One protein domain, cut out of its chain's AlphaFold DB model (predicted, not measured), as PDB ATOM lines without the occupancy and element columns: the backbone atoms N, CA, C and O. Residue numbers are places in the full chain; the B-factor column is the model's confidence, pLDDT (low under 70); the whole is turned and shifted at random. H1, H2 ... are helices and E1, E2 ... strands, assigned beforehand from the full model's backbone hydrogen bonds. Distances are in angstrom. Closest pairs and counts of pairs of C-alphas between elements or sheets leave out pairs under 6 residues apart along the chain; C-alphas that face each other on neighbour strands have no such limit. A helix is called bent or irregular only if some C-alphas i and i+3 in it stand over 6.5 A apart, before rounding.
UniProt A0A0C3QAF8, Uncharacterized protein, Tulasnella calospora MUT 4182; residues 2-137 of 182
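AT A GLANCE: This is residues 2 to 137 of the 182 residues of an uncharacterized protein of Tulasnella calospora MUT 4182 (UniProt A0A0C3QAF8). Two long helices, H6 and H7, make a V, meeting where H6 ends and H7 begins; H5 crosses H6 on one arm, and H2 reaches from H5 to the far part of H7. H1 packs on H5 and kinks towards a tiny hairpin, E1 and E2, while the short H3 and H4 lie at the other end of the domain. The printed part has 136 residues, with seven named helices and two named strands in the order H1 E1 E2 H2 H3 H4 H5 H6 H7; the class is mostly helix, and the sheet E1 - E2 is antiparallel. The whole is compact, with a radius of gyration of the C-alphas of 15.9 A and spans of 51 by 34 by 28 A.

HOW THE PARTS SIT: H1, residues 2 to 19, has a kink of 83 degrees near residue 13 and is irregular, with C-alphas 15 and 18 8.5 A apart. It touches H5, residues 63 to 78, at a shallow tilt of 17 degrees, opposite ways; the closest C-alphas, of Tyr 9 and Leu 77, are 6.2 A apart. E1, residues 20 to 22, and E2, residues 27 to 29, form a hairpin, with N 21 and O 28 at 3.0 A and N 27 and O 22 at 3.3 A, within hydrogen-bond range. H2, residues 33 to 43, touches residues 66 to 70 of H5 and is only just about perpendicular to it, at 71 degrees; the closest C-alphas are those of Cys 35 and Val 69, 6.3 A. H2 and H3, residues 50 to 53, only just touch, with 3 pairs of C-alphas within 8 A, and only at the corner; the closest are those of Phe 43 and Gly 51, 4.8 A. H4, residues 55 to 58, is close to H3 but not clearly touching, with the C-alphas of Gly 51 and Phe 58 closest at 5.9 A. H5 touches H6, residues 92 to 112, at a steep tilt of 46 degrees, opposite ways; the closest C-alphas are those of Ala 67 and His 102, 5.2 A. H6 is irregular, with C-alphas 94 and 97 7.1 A apart. Residues 106 to 110 of H6 touch residues 116 to 117 of H7, residues 114 to 129, at a steep tilt of 62 degrees; the closest C-alphas are those of Gly 110 and Leu 117, 5.4 A. Residues 124 to 128 of H7 touch H2, with the C-alphas of Lys 40 and Cys 128 closest at 5.3 A. Every O i to N i+4 pair is within hydrogen-bond range in H2 and H5, against 9 of 14 in H1, 15 of 17 in H6 and 11 of 12 in H7; H3 and H4 are too short for such a pair.

IN THESE COORDINATES: H1 begins at C-alpha 2 (58.775, -23.544, 53.963) and is 23.2 A long. H2 measures 15.7 A, H5 22.3 A and H6 28.7 A. H7, 22.9 A, ends at C-alpha 129 (30.556, -11.424, 30.136).

THE WHOLE: The C-alphas farthest apart, of Gln 3 and Ala 135, are 51.2 A apart. The printed part has no cut. The link from H5 to H6, residues 79 to 91, is long. The mean pLDDT of the printed part is 95.4, and no printed residue is under 70.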
ATOM      1  N   GLY A   2      58.099 -24.781  54.394       84.38
ATOM      2  CA  GLY A   2      58.775 -23.544  53.963       84.38
ATOM      3  C   GLY A   2      59.678 -23.651  52.722       84.38
ATOM      4  O   GLY A   2      59.532 -22.876  51.782       84.38
ATOM      5  N   GLN A   3      60.552 -24.662  52.656       88.81
ATOM      6  CA  GLN A   3      61.441 -24.858  51.497       88.81
ATOM      7  C   GLN A   3      60.682 -25.120  50.184       88.81
ATOM      8  O   GLN A   3      61.096 -24.638  49.131       88.81
ATOM      9  N   LYS A   4      59.548 -25.837  50.234       94.69
ATOM     10  CA  LYS A   4      58.726 -26.137  49.049       94.69
ATOM     11  C   LYS A   4      58.096 -24.867  48.474       94.69
ATOM     12  O   LYS A   4      58.146 -24.673  47.264       94.69
ATOM     13  N   ASN A   5      57.540 -24.012  49.331       95.56
ATOM     14  CA  ASN A   5      56.923 -22.755  48.904       95.56
ATOM     15  C   ASN A   5      57.970 -21.782  48.369       95.56
ATOM     16  O   ASN A   5      57.771 -21.216  47.301       95.56
ATOM     17  N   ARG A   6      59.129 -21.680  49.036       95.88
ATOM     18  CA  ARG A   6      60.247 -20.868  48.544       95.88
ATOM     19  C   ARG A   6      60.714 -21.325  47.163       95.88
ATOM     20  O   ARG A   6      60.952 -20.490  46.303       95.88
ATOM     21  N   ARG A   7      60.821 -22.638  46.930       96.69
ATOM     22  CA  ARG A   7      61.186 -23.171  45.609       96.69
ATOM     23  C   ARG A   7      60.154 -22.803  44.544       96.69
ATOM     24  O   ARG A   7      60.544 -22.327  43.492       96.69
ATOM     25  N   ARG A   8      58.858 -22.970  44.834       96.19
ATOM     26  CA  ARG A   8      57.779 -22.582  43.908       96.19
ATOM     27  C   ARG A   8      57.797 -21.090  43.589       96.19
ATOM     28  O   ARG A   8      57.664 -20.738  42.429       96.19
ATOM     29  N   TYR A   9      57.988 -20.245  44.602       97.56
ATOM     30  CA  TYR A   9      58.144 -18.805  44.418       97.56
ATOM     31  C   TYR A   9      59.280 -18.489  43.442       97.56
ATOM     32  O   TYR A   9      59.061 -17.776  42.472       97.56
ATOM     33  N   LEU A  10      60.468 -19.060  43.677       97.44
ATOM     34  CA  LEU A  10      61.630 -18.825  42.820       97.44
ATOM     35  C   LEU A  10      61.357 -19.260  41.378       97.44
ATOM     36  O   LEU A  10      61.591 -18.470  40.478       97.44
ATOM     37  N   THR A  11      60.797 -20.455  41.173       96.94
ATOM     38  CA  THR A  11      60.451 -20.961  39.835       96.94
ATOM     39  C   THR A  11      59.426 -20.083  39.121       96.94
ATOM     40  O   THR A  11      59.566 -19.842  37.934       96.94
ATOM     41  N   LEU A  12      58.392 -19.614  39.824       97.62
ATOM     42  CA  LEU A  12      57.332 -18.818  39.204       97.62
ATOM     43  C   LEU A  12      57.784 -17.392  38.881       97.62
ATOM     44  O   LEU A  12      57.338 -16.836  37.888       97.62
ATOM     45  N   VAL A  13      58.627 -16.789  39.724       97.56
ATOM     46  CA  VAL A  13      59.116 -15.413  39.535       97.56
ATOM     47  C   VAL A  13      60.287 -15.345  38.555       97.56
ATOM     48  O   VAL A  13      60.485 -14.319  37.909       97.56
ATOM     49  N   GLU A  14      61.067 -16.417  38.425       96.69
ATOM     50  CA  GLU A  14      62.093 -16.520  37.392       96.69
ATOM     51  C   GLU A  14      61.454 -16.396  36.000       96.69
ATOM     52  O   GLU A  14      60.495 -17.094  35.679       96.69
ATOM     53  N   ASN A  15      61.964 -15.454  35.195       94.81
ATOM     54  CA  ASN A  15      61.434 -15.098  33.870       94.81
ATOM     55  C   ASN A  15      59.931 -14.757  33.849       94.81
ATOM     56  O   ASN A  15      59.281 -14.916  32.819       94.81
ATOM     57  N   ASP A  16      59.376 -14.317  34.984       97.25
ATOM     58  CA  ASP A  16      57.941 -14.087  35.162       97.25
ATOM     59  C   ASP A  16      57.077 -15.290  34.719       97.25
ATOM     60  O   ASP A  16      55.969 -15.114  34.218       97.25
ATOM     61  N   ALA A  17      57.544 -16.528  34.932       98.19
ATOM     62  CA  ALA A  17      56.853 -17.762  34.530       98.19
ATOM     63  C   ALA A  17      55.372 -17.840  34.971       98.19
ATOM     64  O   ALA A  17      54.568 -18.520  34.337       98.19
ATOM     65  N   TYR A  18      54.979 -17.113  36.025       97.88
ATOM     66  CA  TYR A  18      53.585 -16.985  36.474       97.88
ATOM     67  C   TYR A  18      52.625 -16.333  35.466       97.88
ATOM     68  O   TYR A  18      51.411 -16.421  35.669       97.88
ATOM     69  N   ILE A  19      53.120 -15.663  34.420       98.12
ATOM     70  CA  ILE A  19      52.262 -15.066  33.383       98.12
ATOM     71  C   ILE A  19      51.856 -16.062  32.293       98.12
ATOM     72  O   ILE A  19      50.929 -15.788  31.536       98.12
ATOM     73  N   TYR A  20      52.558 -17.189  32.188       98.31
ATOM     74  CA  TYR A  20      52.415 -18.145  31.095       98.31
ATOM     75  C   TYR A  20      51.338 -19.178  31.402       98.31
ATOM     76  O   TYR A  20      51.283 -19.698  32.512       98.31
ATOM     77  N   GLU A  21      50.519 -19.540  30.417       97.38
ATOM     78  CA  GLU A  21      49.549 -20.633  30.555       97.38
ATOM     79  C   GLU A  21      50.226 -21.944  30.980       97.38
ATOM     80  O   GLU A  21      49.728 -22.658  31.856       97.38
ATOM     81  N   LYS A  22      51.403 -22.222  30.410       97.25
ATOM     82  CA  LYS A  22      52.266 -23.339  30.800       97.25
ATOM     83  C   LYS A  22      53.582 -22.792  31.346       97.25
ATOM     84  O   LYS A  22      54.535 -22.578  30.601       97.25
ATOM     85  N   SER A  23      53.643 -22.593  32.663       95.31
ATOM     86  CA  SER A  23      54.814 -22.025  33.355       95.31
ATOM     87  C   SER A  23      56.111 -22.804  33.132       95.31
ATOM     88  O   SER A  23      57.187 -22.219  33.135       95.31
ATOM     89  N   ASP A  24      56.019 -24.120  32.950       94.19
ATOM     90  CA  ASP A  24      57.186 -25.008  32.908       94.19
ATOM     91  C   ASP A  24      57.910 -24.943  31.555       94.19
ATOM     92  O   ASP A  24      59.122 -25.148  31.488       94.19
ATOM     93  N   THR A  25      57.164 -24.660  30.483       96.50
ATOM     94  CA  THR A  25      57.673 -24.530  29.109       96.50
ATOM     95  C   THR A  25      57.736 -23.082  28.631       96.50
ATOM     96  O   THR A  25      58.301 -22.831  27.573       96.50
ATOM     97  N   LEU A  26      57.213 -22.136  29.423       96.75
ATOM     98  CA  LEU A  26      57.051 -20.728  29.056       96.75
ATOM     99  C   LEU A  26      56.225 -20.557  27.767       96.75
ATOM    100  O   LEU A  26      56.522 -19.704  26.929       96.75
ATOM    101  N   ASP A  27      55.150 -21.341  27.633       97.44
ATOM    102  CA  ASP A  27      54.199 -21.222  26.522       97.44
ATOM    103  C   ASP A  27      52.961 -20.407  26.923       97.44
ATOM    104  O   ASP A  27      52.455 -20.521  28.044       97.44
ATOM    105  N   GLY A  28      52.441 -19.619  25.979       96.19
ATOM    106  CA  GLY A  28      51.222 -18.824  26.167       96.19
ATOM    107  C   GLY A  28      51.404 -17.662  27.150       96.19
ATOM    108  O   GLY A  28      50.706 -17.620  28.168       96.19
ATOM    109  N   PRO A  29      52.342 -16.723  26.908       96.88
ATOM    110  CA  PRO A  29      52.505 -15.550  27.764       96.88
ATOM    111  C   PRO A  29      51.195 -14.761  27.852       96.88
ATOM    112  O   PRO A  29      50.557 -14.494  26.839       96.88
ATOM    113  N   TYR A  30      50.825 -14.366  29.069       97.88
ATOM    114  CA  TYR A  30      49.595 -13.647  29.420       97.88
ATOM    115  C   TYR A  30      48.283 -14.443  29.349       97.88
ATOM    116  O   TYR A  30      47.255 -13.905  29.770       97.88
ATOM    117  N   TYR A  31      48.320 -15.728  28.993       97.56
ATOM    118  CA  TYR A  31      47.152 -16.622  28.968       97.56
ATOM    119  C   TYR A  31      46.962 -17.447  30.256       97.56
ATOM    120  O   TYR A  31      46.144 -18.365  30.299       97.56
ATOM    121  N   HIS A  32      47.678 -17.151  31.351       97.50
ATOM    122  CA  HIS A  32      47.514 -17.918  32.590       97.50
ATOM    123  C   HIS A  32      46.055 -17.841  33.117       97.50
ATOM    124  O   HIS A  32      45.570 -16.745  33.425       97.50
ATOM    125  N   PRO A  33      45.361 -18.977  33.373       96.50
ATOM    126  CA  PRO A  33      43.935 -19.003  33.754       96.50
ATOM    127  C   PRO A  33      43.570 -18.238  35.036       96.50
ATOM    128  O   PRO A  33      42.406 -17.952  35.312       96.50
ATOM    129  N   LEU A  34      44.562 -17.925  35.872       96.56
ATOM    130  CA  LEU A  34      44.373 -17.075  37.052       96.56
ATOM    131  C   LEU A  34      43.990 -15.642  36.680       96.56
ATOM    132  O   LEU A  34      43.216 -15.042  37.420       96.56
ATOM    133  N   CYS A  35      44.477 -15.114  35.554       97.25
ATOM    134  CA  CYS A  35      44.122 -13.775  35.093       97.25
ATOM    135  C   CYS A  35      42.608 -13.669  34.850       97.25
ATOM    136  O   CYS A  35      41.941 -12.834  35.461       97.25
ATOM    137  N   TYR A  36      42.057 -14.614  34.081       96.12
ATOM    138  CA  TYR A  36      40.625 -14.770  33.805       96.12
ATOM    139  C   TYR A  36      39.816 -14.850  35.102       96.12
ATOM    140  O   TYR A  36      38.865 -14.096  35.307       96.12
ATOM    141  N   LYS A  37      40.235 -15.718  36.034       97.00
ATOM    142  CA  LYS A  37      39.559 -15.885  37.331       97.00
ATOM    143  C   LYS A  37      39.549 -14.601  38.155       97.00
ATOM    144  O   LYS A  37      38.525 -14.285  38.756       97.00
ATOM    145  N   ILE A  38      40.663 -13.870  38.199       97.25
ATOM    146  CA  ILE A  38      40.774 -12.629  38.975       97.25
ATOM    147  C   ILE A  38      39.938 -11.522  38.337       97.25
ATOM    148  O   ILE A  38      39.204 -10.850  39.058       97.25
ATOM    149  N   ILE A  39      40.003 -11.346  37.015       96.88
ATOM    150  CA  ILE A  39      39.193 -10.349  36.299       96.88
ATOM    151  C   ILE A  39      37.709 -10.636  36.515       96.88
ATOM    152  O   ILE A  39      36.971  -9.745  36.939       96.88
ATOM    153  N   LYS A  40      37.290 -11.892  36.332       96.12
ATOM    154  CA  LYS A  40      35.904 -12.314  36.539       96.12
ATOM    155  C   LYS A  40      35.428 -12.044  37.963       96.12
ATOM    156  O   LYS A  40      34.397 -11.409  38.156       96.12
ATOM    157  N   ALA A  41      36.204 -12.462  38.962       95.81
ATOM    158  CA  ALA A  41      35.859 -12.252  40.367       95.81
ATOM    159  C   ALA A  41      35.820 -10.763  40.752       95.81
ATOM    160  O   ALA A  41      34.997 -10.364  41.575       95.81
ATOM    161  N   SER A  42      36.691  -9.945  40.159       95.12
ATOM    162  CA  SER A  42      36.844  -8.533  40.524       95.12
ATOM    163  C   SER A  42      35.815  -7.624  39.852       95.12
ATOM    164  O   SER A  42      35.389  -6.652  40.468       95.12
ATOM    165  N   PHE A  43      35.411  -7.927  38.612       95.38
ATOM    166  CA  PHE A  43      34.617  -7.006  37.786       95.38
ATOM    167  C   PHE A  43      33.335  -7.614  37.196       95.38
ATOM    168  O   PHE A  43      32.514  -6.864  36.673       95.38
ATOM    169  N   PHE A  44      33.141  -8.936  37.274       95.25
ATOM    170  CA  PHE A  44      32.058  -9.659  36.585       95.25
ATOM    171  C   PHE A  44      31.382 -10.719  37.471       95.25
ATOM    172  O   PHE A  44      30.900 -11.739  36.978       95.25
ATOM    173  N   SER A  45      31.344 -10.524  38.789       93.44
ATOM    174  CA  SER A  45      30.687 -11.481  39.690       93.44
ATOM    175  C   SER A  45      29.160 -11.348  39.662       93.44
ATOM    176  O   SER A  45      28.448 -12.313  39.942       93.44
ATOM    177  N   ARG A  46      28.635 -10.157  39.357       92.75
ATOM    178  CA  ARG A  46      27.203  -9.825  39.348       92.75
ATOM    179  C   ARG A  46      26.859  -8.882  38.197       92.75
ATOM    180  O   ARG A  46      27.693  -8.114  37.737       92.75
ATOM    181  N   ALA A  47      25.577  -8.845  37.831       90.94
ATOM    182  CA  ALA A  47      25.060  -7.957  36.783       90.94
ATOM    183  C   ALA A  47      25.171  -6.454  37.119       90.94
ATOM    184  O   ALA A  47      25.012  -5.609  36.244       90.94
ATOM    185  N   SER A  48      25.403  -6.124  38.392       90.25
ATOM    186  CA  SER A  48      25.630  -4.762  38.880       90.25
ATOM    187  C   SER A  48      27.109  -4.389  38.987       90.25
ATOM    188  O   SER A  48      27.400  -3.274  39.409       90.25
ATOM    189  N   ASP A  49      28.028  -5.319  38.721       93.25
ATOM    190  CA  ASP A  49      29.459  -5.038  38.819       93.25
ATOM    191  C   ASP A  49      29.937  -4.227  37.604       93.25
ATOM    192  O   ASP A  49      29.300  -4.202  36.542       93.25
ATOM    193  N   ASP A  50      31.080  -3.562  37.768       92.81
ATOM    194  CA  ASP A  50      31.560  -2.550  36.827       92.81
ATOM    195  C   ASP A  50      31.784  -3.090  35.412       92.81
ATOM    196  O   ASP A  50      31.493  -2.395  34.441       92.81
ATOM    197  N   GLY A  51      32.236  -4.340  35.277       92.38
ATOM    198  CA  GLY A  51      32.439  -4.982  33.980       92.38
ATOM    199  C   GLY A  51      31.157  -5.088  33.152       92.38
ATOM    200  O   GLY A  51      31.208  -5.059  31.926       92.38
ATOM    201  N   ILE A  52      29.995  -5.147  33.808       93.94
ATOM    202  CA  ILE A  52      28.687  -5.248  33.150       93.94
ATOM    203  C   ILE A  52      28.060  -3.871  32.950       93.94
ATOM    204  O   ILE A  52      27.633  -3.540  31.842       93.94
ATOM    205  N   VAL A  53      28.032  -3.050  34.002       91.94
ATOM    206  CA  VAL A  53      27.428  -1.705  33.972       91.94
ATOM    207  C   VAL A  53      28.188  -0.768  33.029       91.94
ATOM    208  O   VAL A  53      27.583   0.054  32.344       91.94
ATOM    209  N   PHE A  54      29.511  -0.912  32.963       90.12
ATOM    210  CA  PHE A  54      30.417  -0.061  32.196       90.12
ATOM    211  C   PHE A  54      31.124  -0.854  31.088       90.12
ATOM    212  O   PHE A  54      32.311  -0.654  30.833       90.12
ATOM    213  N   SER A  55      30.395  -1.753  30.419       91.06
ATOM    214  CA  SER A  55      30.921  -2.681  29.400       91.06
ATOM    215  C   SER A  55      31.786  -2.021  28.319       91.06
ATOM    216  O   SER A  55      32.792  -2.589  27.905       91.06
ATOM    217  N   GLU A  56      31.482  -0.783  27.922       89.12
ATOM    218  CA  GLU A  56      32.278  -0.002  26.958       89.12
ATOM    219  C   GLU A  56      33.745   0.226  27.385       89.12
ATOM    220  O   GLU A  56      34.615   0.484  26.552       89.12
ATOM    221  N   PHE A  57      34.048   0.134  28.683       89.19
ATOM    222  CA  PHE A  57      35.406   0.272  29.214       89.19
ATOM    223  C   PHE A  57      36.146  -1.063  29.330       89.19
ATOM    224  O   PHE A  57      37.373  -1.055  29.471       89.19
ATOM    225  N   PHE A  58      35.413  -2.173  29.253       92.75
ATOM    226  CA  PHE A  58      35.912  -3.534  29.422       92.75
ATOM    227  C   PHE A  58      35.842  -4.371  28.134       92.75
ATOM    228  O   PHE A  58      36.379  -5.471  28.130       92.75
ATOM    229  N   ASN A  59      35.234  -3.864  27.057       94.19
ATOM    230  CA  ASN A  59      35.165  -4.522  25.753       94.19
ATOM    231  C   ASN A  59      36.020  -3.781  24.699       94.19
ATOM    232  O   ASN A  59      35.603  -2.716  24.226       94.19
ATOM    233  N   PRO A  60      37.190  -4.319  24.303       96.19
ATOM    234  CA  PRO A  60      37.895  -5.461  24.899       96.19
ATOM    235  C   PRO A  60      38.580  -5.110  26.228       96.19
ATOM    236  O   PRO A  60      38.795  -3.931  26.547       96.19
ATOM    237  N   ILE A  61      38.986  -6.129  26.996       97.38
ATOM    238  CA  ILE A  61      39.752  -5.912  28.227       97.38
ATOM    239  C   ILE A  61      41.097  -5.285  27.864       97.38
ATOM    240  O   ILE A  61      41.883  -5.818  27.083       97.38
ATOM    241  N   ARG A  62      41.374  -4.119  28.448       96.12
ATOM    242  CA  ARG A  62      42.550  -3.318  28.098       96.12
ATOM    243  C   ARG A  62      43.845  -3.927  28.654       96.12
ATOM    244  O   ARG A  62      43.843  -4.419  29.786       96.12
ATOM    245  N   PRO A  63      44.990  -3.774  27.960       96.94
ATOM    246  CA  PRO A  63      46.281  -4.287  28.432       96.94
ATOM    247  C   PRO A  63      46.702  -3.714  29.791       96.94
ATOM    248  O   PRO A  63      47.395  -4.381  30.552       96.94
ATOM    249  N   GLN A  64      46.253  -2.506  30.146       97.25
ATOM    250  CA  GLN A  64      46.470  -1.920  31.472       97.25
ATOM    251  C   GLN A  64      45.814  -2.756  32.578       97.25
ATOM    252  O   GLN A  64      46.429  -2.985  33.616       97.25
ATOM    253  N   THR A  65      44.593  -3.249  32.357       97.25
ATOM    254  CA  THR A  65      43.891  -4.112  33.317       97.25
ATOM    255  C   THR A  65      44.614  -5.448  33.460       97.25
ATOM    256  O   THR A  65      44.854  -5.900  34.576       97.25
ATOM    257  N   ILE A  66      45.042  -6.038  32.341       97.88
ATOM    258  CA  ILE A  66      45.792  -7.305  32.314       97.88
ATOM    259  C   ILE A  66      47.122  -7.159  33.068       97.88
ATOM    260  O   ILE A  66      47.421  -7.945  33.969       97.88
ATOM    261  N   ALA A  67      47.896  -6.110  32.770       98.50
ATOM    262  CA  ALA A  67      49.146  -5.808  33.464       98.50
ATOM    263  C   ALA A  67      48.933  -5.615  34.973       98.50
ATOM    264  O   ALA A  67      49.720  -6.121  35.776       98.50
ATOM    265  N   LEU A  68      47.862  -4.924  35.375       98.00
ATOM    266  CA  LEU A  68      47.522  -4.725  36.784       98.00
ATOM    267  C   LEU A  68      47.233  -6.055  37.493       98.00
ATOM    268  O   LEU A  68      47.752  -6.279  38.587       98.00
ATOM    269  N   VAL A  69      46.472  -6.955  36.865       98.12
ATOM    270  CA  VAL A  69      46.171  -8.282  37.424       98.12
ATOM    271  C   VAL A  69      47.438  -9.115  37.603       98.12
ATOM    272  O   VAL A  69      47.653  -9.658  38.685       98.12
ATOM    273  N   TYR A  70      48.327  -9.167  36.611       98.56
ATOM    274  CA  TYR A  70      49.597  -9.890  36.756       98.56
ATOM    275  C   TYR A  70      50.527  -9.265  37.798       98.56
ATOM    276  O   TYR A  70      51.205  -9.984  38.530       98.56
ATOM    277  N   THR A  71      50.489  -7.944  37.955       98.62
ATOM    278  CA  THR A  71      51.203  -7.257  39.041       98.62
ATOM    279  C   THR A  71      50.645  -7.654  40.412       98.62
ATOM    280  O   THR A  71      51.408  -7.891  41.350       98.62
ATOM    281  N   ALA A  72      49.322  -7.786  40.541       98.00
ATOM    282  CA  ALA A  72      48.699  -8.277  41.767       98.00
ATOM    283  C   ALA A  72      49.056  -9.750  42.038       98.00
ATOM    284  O   ALA A  72      49.383 -10.095  43.172       98.00
ATOM    285  N   ILE A  73      49.089 -10.607  41.007       98.19
ATOM    286  CA  ILE A  73      49.571 -11.997  41.123       98.19
ATOM    287  C   ILE A  73      51.017 -12.015  41.632       98.19
ATOM    288  O   ILE A  73      51.333 -12.770  42.552       98.19
ATOM    289  N   ARG A  74      51.885 -11.155  41.088       98.25
ATOM    290  CA  ARG A  74      53.273 -11.021  41.536       98.25
ATOM    291  C   ARG A  74      53.374 -10.638  43.010       98.25
ATOM    292  O   ARG A  74      54.145 -11.263  43.732       98.25
ATOM    293  N   MET A  75      52.569  -9.681  43.467       97.94
ATOM    294  CA  MET A  75      52.502  -9.312  44.885       97.94
ATOM    295  C   MET A  75      52.110 -10.512  45.755       97.94
ATOM    296  O   MET A  75      52.823 -10.832  46.707       97.94
ATOM    297  N   CYS A  76      51.053 -11.237  45.376       97.38
ATOM    298  CA  CYS A  76      50.620 -12.442  46.086       97.38
ATOM    299  C   CYS A  76      51.715 -13.522  46.124       97.38
ATOM    300  O   CYS A  76      51.820 -14.260  47.098       97.38
ATOM    301  N   LEU A  77      52.553 -13.637  45.088       97.88
ATOM    302  CA  LEU A  77      53.721 -14.524  45.111       97.88
ATOM    303  C   LEU A  77      54.804 -14.006  46.065       97.88
ATOM    304  O   LEU A  77      55.362 -14.791  46.835       97.88
ATOM    305  N   ASP A  78      55.083 -12.703  46.053       98.12
ATOM    306  CA  ASP A  78      56.073 -12.061  46.923       98.12
ATOM    307  C   ASP A  78      55.735 -12.212  48.420       98.12
ATOM    308  O   ASP A  78      56.656 -12.344  49.235       98.12
ATOM    309  N   GLU A  79      54.455 -12.346  48.790       97.94
ATOM    310  CA  GLU A  79      54.030 -12.718  50.154       97.94
ATOM    311  C   GLU A  79      54.604 -14.074  50.615       97.94
ATOM    312  O   GLU A  79      54.744 -14.328  51.811       97.94
ATOM    313  N   TRP A  80      54.989 -14.955  49.687       97.75
ATOM    314  CA  TRP A  80      55.577 -16.271  49.966       97.75
ATOM    315  C   TRP A  80      57.087 -16.341  49.722       97.75
ATOM    316  O   TRP A  80      57.677 -17.421  49.849       97.75
ATOM    317  N   LYS A  81      57.748 -15.214  49.434       96.88
ATOM    318  CA  LYS A  81      59.180 -15.139  49.082       96.88
ATOM    319  C   LYS A  81      60.113 -15.822  50.086       96.88
ATOM    320  O   LYS A  81      61.084 -16.474  49.697       96.88
ATOM    321  N   SER A  82      59.835 -15.722  51.390       95.50
ATOM    322  CA  SER A  82      60.640 -16.393  52.428       95.50
ATOM    323  C   SER A  82      60.327 -17.884  52.605       95.50
ATOM    324  O   SER A  82      60.970 -18.554  53.410       95.50
ATOM    325  N   GLY A  83      59.342 -18.417  51.881       95.56
ATOM    326  CA  GLY A  83      58.789 -19.759  52.065       95.56
ATOM    327  C   GLY A  83      57.661 -19.839  53.097       95.56
ATOM    328  O   GLY A  83      56.970 -20.852  53.180       95.56
ATOM    329  N   SER A  84      57.434 -18.772  53.856       96.12
ATOM    330  CA  SER A  84      56.294 -18.588  54.755       96.12
ATOM    331  C   SER A  84      55.490 -17.374  54.310       96.12
ATOM    332  O   SER A  84      56.087 -16.421  53.814       96.12
ATOM    333  N   TYR A  85      54.170 -17.426  54.502       96.62
ATOM    334  CA  TYR A  85      53.277 -16.310  54.206       96.62
ATOM    335  C   TYR A  85      53.630 -15.096  55.063       96.62
ATOM    336  O   TYR A  85      53.752 -15.207  56.288       96.62
ATOM    337  N   LYS A  86      53.787 -13.951  54.409       96.75
ATOM    338  CA  LYS A  86      53.962 -12.640  55.020       96.75
ATOM    339  C   LYS A  86      53.102 -11.649  54.241       96.75
ATOM    340  O   LYS A  86      53.406 -11.434  53.071       96.75
ATOM    341  N   PRO A  87      52.067 -11.059  54.859       96.44
ATOM    342  CA  PRO A  87      51.184 -10.141  54.158       96.44
ATOM    343  C   PRO A  87      51.959  -8.923  53.655       96.44
ATOM    344  O   PRO A  87      52.821  -8.395  54.369       96.44
ATOM    345  N   LEU A  88      51.644  -8.475  52.442       95.88
ATOM    346  CA  LEU A  88      52.230  -7.283  51.832       95.88
ATOM    347  C   LEU A  88      51.144  -6.277  51.454       95.88
ATOM    348  O   LEU A  88      50.022  -6.634  51.109       95.88
ATOM    349  N   ASN A  89      51.504  -4.995  51.481       95.25
ATOM    350  CA  ASN A  89      50.635  -3.937  50.982       95.25
ATOM    351  C   ASN A  89      50.894  -3.724  49.490       95.25
ATOM    352  O   ASN A  89      52.036  -3.492  49.076       95.25
ATOM    353  N   PHE A  90      49.827  -3.743  48.690       94.25
ATOM    354  CA  PHE A  90      49.913  -3.428  47.270       94.25
ATOM    355  C   PHE A  90      50.076  -1.916  47.082       94.25
ATOM    356  O   PHE A  90      49.116  -1.154  47.157       94.25
ATOM    357  N   THR A  91      51.325  -1.480  46.917       94.75
ATOM    358  CA  THR A  91      51.721  -0.066  46.873       94.75
ATOM    359  C   THR A  91      52.447   0.251  45.573       94.75
ATOM    360  O   THR A  91      53.201  -0.578  45.056       94.75
ATOM    361  N   SER A  92      52.238   1.462  45.051       91.81
ATOM    362  CA  SER A  92      52.878   1.922  43.814       91.81
ATOM    363  C   SER A  92      54.402   1.912  43.920       91.81
ATOM    364  O   SER A  92      55.050   1.396  43.018       91.81
ATOM    365  N   ASP A  93      54.969   2.348  45.046       93.75
ATOM    366  CA  ASP A  93      56.424   2.414  45.247       93.75
ATOM    367  C   ASP A  93      57.138   1.079  44.976       93.75
ATOM    368  O   ASP A  93      58.252   1.058  44.454       93.75
ATOM    369  N   LEU A  94      56.494  -0.043  45.315       95.12
ATOM    370  CA  LEU A  94      57.060  -1.381  45.136       95.12
ATOM    371  C   LEU A  94      56.665  -2.028  43.805       95.12
ATOM    372  O   LEU A  94      57.482  -2.715  43.194       95.12
ATOM    373  N   TYR A  95      55.422  -1.836  43.362       98.06
ATOM    374  CA  TYR A  95      54.842  -2.624  42.269       98.06
ATOM    375  C   TYR A  95      54.643  -1.853  40.961       98.06
ATOM    376  O   TYR A  95      54.399  -2.474  39.927       98.06
ATOM    377  N   GLU A  96      54.815  -0.530  40.946       98.00
ATOM    378  CA  GLU A  96      54.797   0.260  39.709       98.00
ATOM    379  C   GLU A  96      55.852  -0.201  38.686       98.00
ATOM    380  O   GLU A  96      55.501  -0.303  37.507       98.00
ATOM    381  N   PRO A  97      57.102  -0.542  39.067       98.12
ATOM    382  CA  PRO A  97      58.076  -1.061  38.106       98.12
ATOM    383  C   PRO A  97      57.625  -2.376  37.455       98.12
ATOM    384  O   PRO A  97      57.790  -2.555  36.251       98.12
ATOM    385  N   ILE A  98      57.003  -3.270  38.232       98.31
ATOM    386  CA  ILE A  98      56.476  -4.558  37.752       98.31
ATOM    387  C   ILE A  98      55.300  -4.320  36.797       98.31
ATOM    388  O   ILE A  98      55.274  -4.862  35.694       98.31
ATOM    389  N   TYR A  99      54.374  -3.435  37.172       98.69
ATOM    390  CA  TYR A  99      53.260  -3.028  36.316       98.69
ATOM    391  C   TYR A  99      53.735  -2.440  34.984       98.69
ATOM    392  O   TYR A  99      53.255  -2.835  33.919       98.69
ATOM    393  N   LYS A 100      54.702  -1.517  35.028       98.56
ATOM    394  CA  LYS A 100      55.281  -0.900  33.828       98.56
ATOM    395  C   LYS A 100      55.964  -1.929  32.936       98.56
ATOM    396  O   LYS A 100      55.789  -1.848  31.724       98.56
ATOM    397  N   SER A 101      56.680  -2.891  33.522       98.44
ATOM    398  CA  SER A 101      57.296  -4.000  32.788       98.44
ATOM    399  C   SER A 101      56.243  -4.821  32.040       98.44
ATOM    400  O   SER A 101      56.309  -4.954  30.820       98.44
ATOM    401  N   HIS A 102      55.189  -5.275  32.731       98.62
ATOM    402  CA  HIS A 102      54.125  -6.040  32.080       98.62
ATOM    403  C   HIS A 102      53.406  -5.255  30.987       98.62
ATOM    404  O   HIS A 102      53.104  -5.805  29.931       98.62
ATOM    405  N   LEU A 103      53.133  -3.972  31.226       98.56
ATOM    406  CA  LEU A 103      52.488  -3.127  30.232       98.56
ATOM    407  C   LEU A 103      53.387  -2.895  29.011       98.56
ATOM    408  O   LEU A 103      52.875  -2.836  27.897       98.56
ATOM    409  N   ALA A 104      54.699  -2.753  29.205       98.50
ATOM    410  CA  ALA A 104      55.655  -2.625  28.110       98.50
ATOM    411  C   ALA A 104      55.706  -3.904  27.263       98.50
ATOM    412  O   ALA A 104      55.611  -3.811  26.045       98.50
ATOM    413  N   ASN A 105      55.748  -5.079  27.894       97.94
ATOM    414  CA  ASN A 105      55.744  -6.364  27.189       97.94
ATOM    415  C   ASN A 105      54.456  -6.572  26.382       97.94
ATOM    416  O   ASN A 105      54.521  -6.885  25.199       97.94
ATOM    417  N   LEU A 106      53.285  -6.330  26.986       98.12
ATOM    418  CA  LEU A 106      52.001  -6.402  26.280       98.12
ATOM    419  C   LEU A 106      51.964  -5.459  25.069       98.12
ATOM    420  O   LEU A 106      51.488  -5.840  24.004       98.12
ATOM    421  N   LYS A 107      52.479  -4.233  25.215       97.44
ATOM    422  CA  LYS A 107      52.563  -3.276  24.104       97.44
ATOM    423  C   LYS A 107      53.504  -3.745  23.007       97.44
ATOM    424  O   LYS A 107      53.099  -3.682  21.860       97.44
ATOM    425  N   ALA A 108      54.688  -4.247  23.351       97.38
ATOM    426  CA  ALA A 108      55.631  -4.782  22.373       97.38
ATOM    427  C   ALA A 108      54.999  -5.927  21.561       97.38
ATOM    428  O   ALA A 108      55.040  -5.908  20.339       97.38
ATOM    429  N   MET A 109      54.291  -6.850  22.224       96.25
ATOM    430  CA  MET A 109      53.549  -7.910  21.531       96.25
ATOM    431  C   MET A 109      52.444  -7.360  20.617       96.25
ATOM    432  O   MET A 109      52.215  -7.895  19.541       96.25
ATOM    433  N   GLY A 110      51.762  -6.289  21.033       95.25
ATOM    434  CA  GLY A 110      50.755  -5.611  20.213       95.25
ATOM    435  C   GLY A 110      51.326  -4.777  19.059       95.25
ATOM    436  O   GLY A 110      50.626  -4.538  18.079       95.25
ATOM    437  N   GLU A 111      52.567  -4.308  19.179       95.50
ATOM    438  CA  GLU A 111      53.310  -3.648  18.101       95.50
ATOM    439  C   GLU A 111      53.741  -4.670  17.041       95.50
ATOM    440  O   GLU A 111      53.619  -4.384  15.849       95.50
ATOM    441  N   ASP A 112      54.160  -5.865  17.470       94.50
ATOM    442  CA  ASP A 112      54.508  -6.985  16.588       94.50
ATOM    443  C   ASP A 112      53.270  -7.606  15.916       94.50
ATOM    444  O   ASP A 112      53.296  -7.920  14.724       94.50
ATOM    445  N   ASP A 113      52.167  -7.751  16.656       94.12
ATOM    446  CA  ASP A 113      50.875  -8.195  16.138       94.12
ATOM    447  C   ASP A 113      49.712  -7.427  16.782       94.12
ATOM    448  O   ASP A 113      49.272  -7.699  17.901       94.12
ATOM    449  N   SER A 114      49.136  -6.495  16.021       88.94
ATOM    450  CA  SER A 114      47.980  -5.705  16.465       88.94
ATOM    451  C   SER A 114      46.748  -6.546  16.830       88.94
ATOM    452  O   SER A 114      45.901  -6.083  17.604       88.94
ATOM    453  N   LEU A 115      46.633  -7.773  16.305       94.44
ATOM    454  CA  LEU A 115      45.542  -8.688  16.635       94.44
ATOM    455  C   LEU A 115      45.759  -9.390  17.971       94.44
ATOM    456  O   LEU A 115      44.768  -9.775  18.584       94.44
ATOM    457  N   PHE A 116      46.994  -9.502  18.466       95.88
ATOM    458  CA  PHE A 116      47.290 -10.169  19.733       95.88
ATOM    459  C   PHE A 116      46.540  -9.524  20.903       95.88
ATOM    460  O   PHE A 116      45.761 -10.180  21.595       95.88
ATOM    461  N   LEU A 117      46.722  -8.213  21.106       95.25
ATOM    462  CA  LEU A 117      46.083  -7.501  22.219       95.25
ATOM    463  C   LEU A 117      44.566  -7.444  22.076       95.25
ATOM    464  O   LEU A 117      43.855  -7.506  23.079       95.25
ATOM    465  N   LYS A 118      44.081  -7.311  20.838       95.06
ATOM    466  CA  LYS A 118      42.649  -7.327  20.568       95.06
ATOM    467  C   LYS A 118      42.068  -8.702  20.904       95.06
ATOM    468  O   LYS A 118      41.116  -8.758  21.664       95.06
ATOM    469  N   GLY A 119      42.676  -9.779  20.410       97.06
ATOM    470  CA  GLY A 119      42.231 -11.154  20.629       97.06
ATOM    471  C   GLY A 119      42.244 -11.548  22.102       97.06
ATOM    472  O   GLY A 119      41.229 -11.999  22.612       97.06
ATOM    473  N   LEU A 120      43.344 -11.289  22.817       96.88
ATOM    474  CA  LEU A 120      43.427 -11.549  24.258       96.88
ATOM    475  C   LEU A 120      42.372 -10.757  25.048       96.88
ATOM    476  O   LEU A 120      41.752 -11.276  25.975       96.88
ATOM    477  N   GLY A 121      42.176  -9.483  24.700       97.12
ATOM    478  CA  GLY A 121      41.197  -8.628  25.363       97.12
ATOM    479  C   GLY A 121      39.745  -9.008  25.053       97.12
ATOM    480  O   GLY A 121      38.910  -8.922  25.953       97.12
ATOM    481  N   ASP A 122      39.455  -9.414  23.813       97.38
ATOM    482  CA  ASP A 122      38.151  -9.931  23.380       97.38
ATOM    483  C   ASP A 122      37.844 -11.246  24.116       97.38
ATOM    484  O   ASP A 122      36.791 -11.365  24.731       97.38
ATOM    485  N   GLU A 123      38.789 -12.190  24.144       97.31
ATOM    486  CA  GLU A 123      38.630 -13.489  24.810       97.31
ATOM    487  C   GLU A 123      38.348 -13.326  26.310       97.31
ATOM    488  O   GLU A 123      37.374 -13.866  26.831       97.31
ATOM    489  N   LEU A 124      39.142 -12.503  27.011       96.94
ATOM    490  CA  LEU A 124      38.912 -12.194  28.427       96.94
ATOM    491  C   LEU A 124      37.547 -11.538  28.668       96.94
ATOM    492  O   LEU A 124      36.912 -11.796  29.694       96.94
ATOM    493  N   TRP A 125      37.117 -10.659  27.762       96.81
ATOM    494  CA  TRP A 125      35.814 -10.004  27.837       96.81
ATOM    495  C   TRP A 125      34.677 -11.013  27.656       96.81
ATOM    496  O   TRP A 125      33.745 -11.034  28.465       96.81
ATOM    497  N   GLU A 126      34.749 -11.852  26.627       95.81
ATOM    498  CA  GLU A 126      33.731 -12.847  26.288       95.81
ATOM    499  C   GLU A 126      33.572 -13.876  27.417       95.81
ATOM    500  O   GLU A 126      32.471 -14.018  27.949       95.81
ATOM    501  N   ASP A 127      34.666 -14.464  27.909       94.88
ATOM    502  CA  ASP A 127      34.668 -15.436  29.022       94.88
ATOM    503  C   ASP A 127      34.056 -14.890  30.328       94.88
ATOM    504  O   ASP A 127      33.490 -15.616  31.170       94.88
ATOM    505  N   CYS A 128      34.221 -13.588  30.555       93.56
ATOM    506  CA  CYS A 128      33.717 -12.924  31.750       93.56
ATOM    507  C   CYS A 128      32.259 -12.476  31.594       93.56
ATOM    508  O   CYS A 128      31.504 -12.548  32.568       93.56
ATOM    509  N   SER A 129      31.865 -12.027  30.401       92.75
ATOM    510  CA  SER A 129      30.556 -11.424  30.136       92.75
ATOM    511  C   SER A 129      29.492 -12.403  29.634       92.75
ATOM    512  O   SER A 129      28.312 -12.108  29.821       92.75
ATOM    513  N   GLU A 130      29.868 -13.573  29.096       92.12
ATOM    514  CA  GLU A 130      28.957 -14.613  28.572       92.12
ATOM    515  C   GLU A 130      27.727 -14.885  29.467       92.12
ATOM    516  O   GLU A 130      26.616 -14.971  28.938       92.12
ATOM    517  N   PRO A 131      27.842 -14.966  30.812       91.50
ATOM    518  CA  PRO A 131      26.688 -15.272  31.657       91.50
ATOM    519  C   PRO A 131      25.634 -14.154  31.752       91.50
ATOM    520  O   PRO A 131      24.589 -14.367  32.374       91.50
ATOM    521  N   PHE A 132      25.898 -12.956  31.221       89.81
ATOM    522  CA  PHE A 132      25.094 -11.759  31.461       89.81
ATOM    523  C   PHE A 132      24.379 -11.258  30.203       89.81
ATOM    524  O   PHE A 132      24.957 -11.104  29.132       89.81
ATOM    525  N   ASP A 133      23.104 -10.897  30.364       88.38
ATOM    526  CA  ASP A 133      22.338 -10.200  29.331       88.38
ATOM    527  C   ASP A 133      22.667  -8.699  29.363       88.38
ATOM    528  O   ASP A 133      22.079  -7.928  30.129       88.38
ATOM    529  N   LEU A 134      23.625  -8.281  28.531       84.75
ATOM    530  CA  LEU A 134      24.095  -6.892  28.465       84.75
ATOM    531  C   LEU A 134      22.990  -5.901  28.071       84.75
ATOM    532  O   LEU A 134      23.039  -4.742  28.478       84.75
ATOM    533  N   ALA A 135      21.961  -6.336  27.335       83.50
ATOM    534  CA  ALA A 135      20.830  -5.474  26.986       83.50
ATOM    535  C   ALA A 135      19.948  -5.150  28.205       83.50
ATOM    536  O   ALA A 135      19.239  -4.142  28.211       83.50
ATOM    537  N   LYS A 136      20.006  -5.988  29.247       82.44
ATOM    538  CA  LYS A 136      19.325  -5.784  30.532       82.44
ATOM    539  C   LYS A 136      20.249  -5.250  31.625       82.44
ATOM    540  O   LYS A 136      19.790  -5.064  32.754       82.44
ATOM    541  N   ALA A 137      21.525  -5.008  31.319       81.62
ATOM    542  CA  ALA A 137      22.456  -4.417  32.266       81.62
ATOM    543  C   ALA A 137      21.935  -3.055  32.739       81.62
ATOM    544  O   ALA A 137      21.426  -2.247  31.954       81.62
TER     545      ALA A 137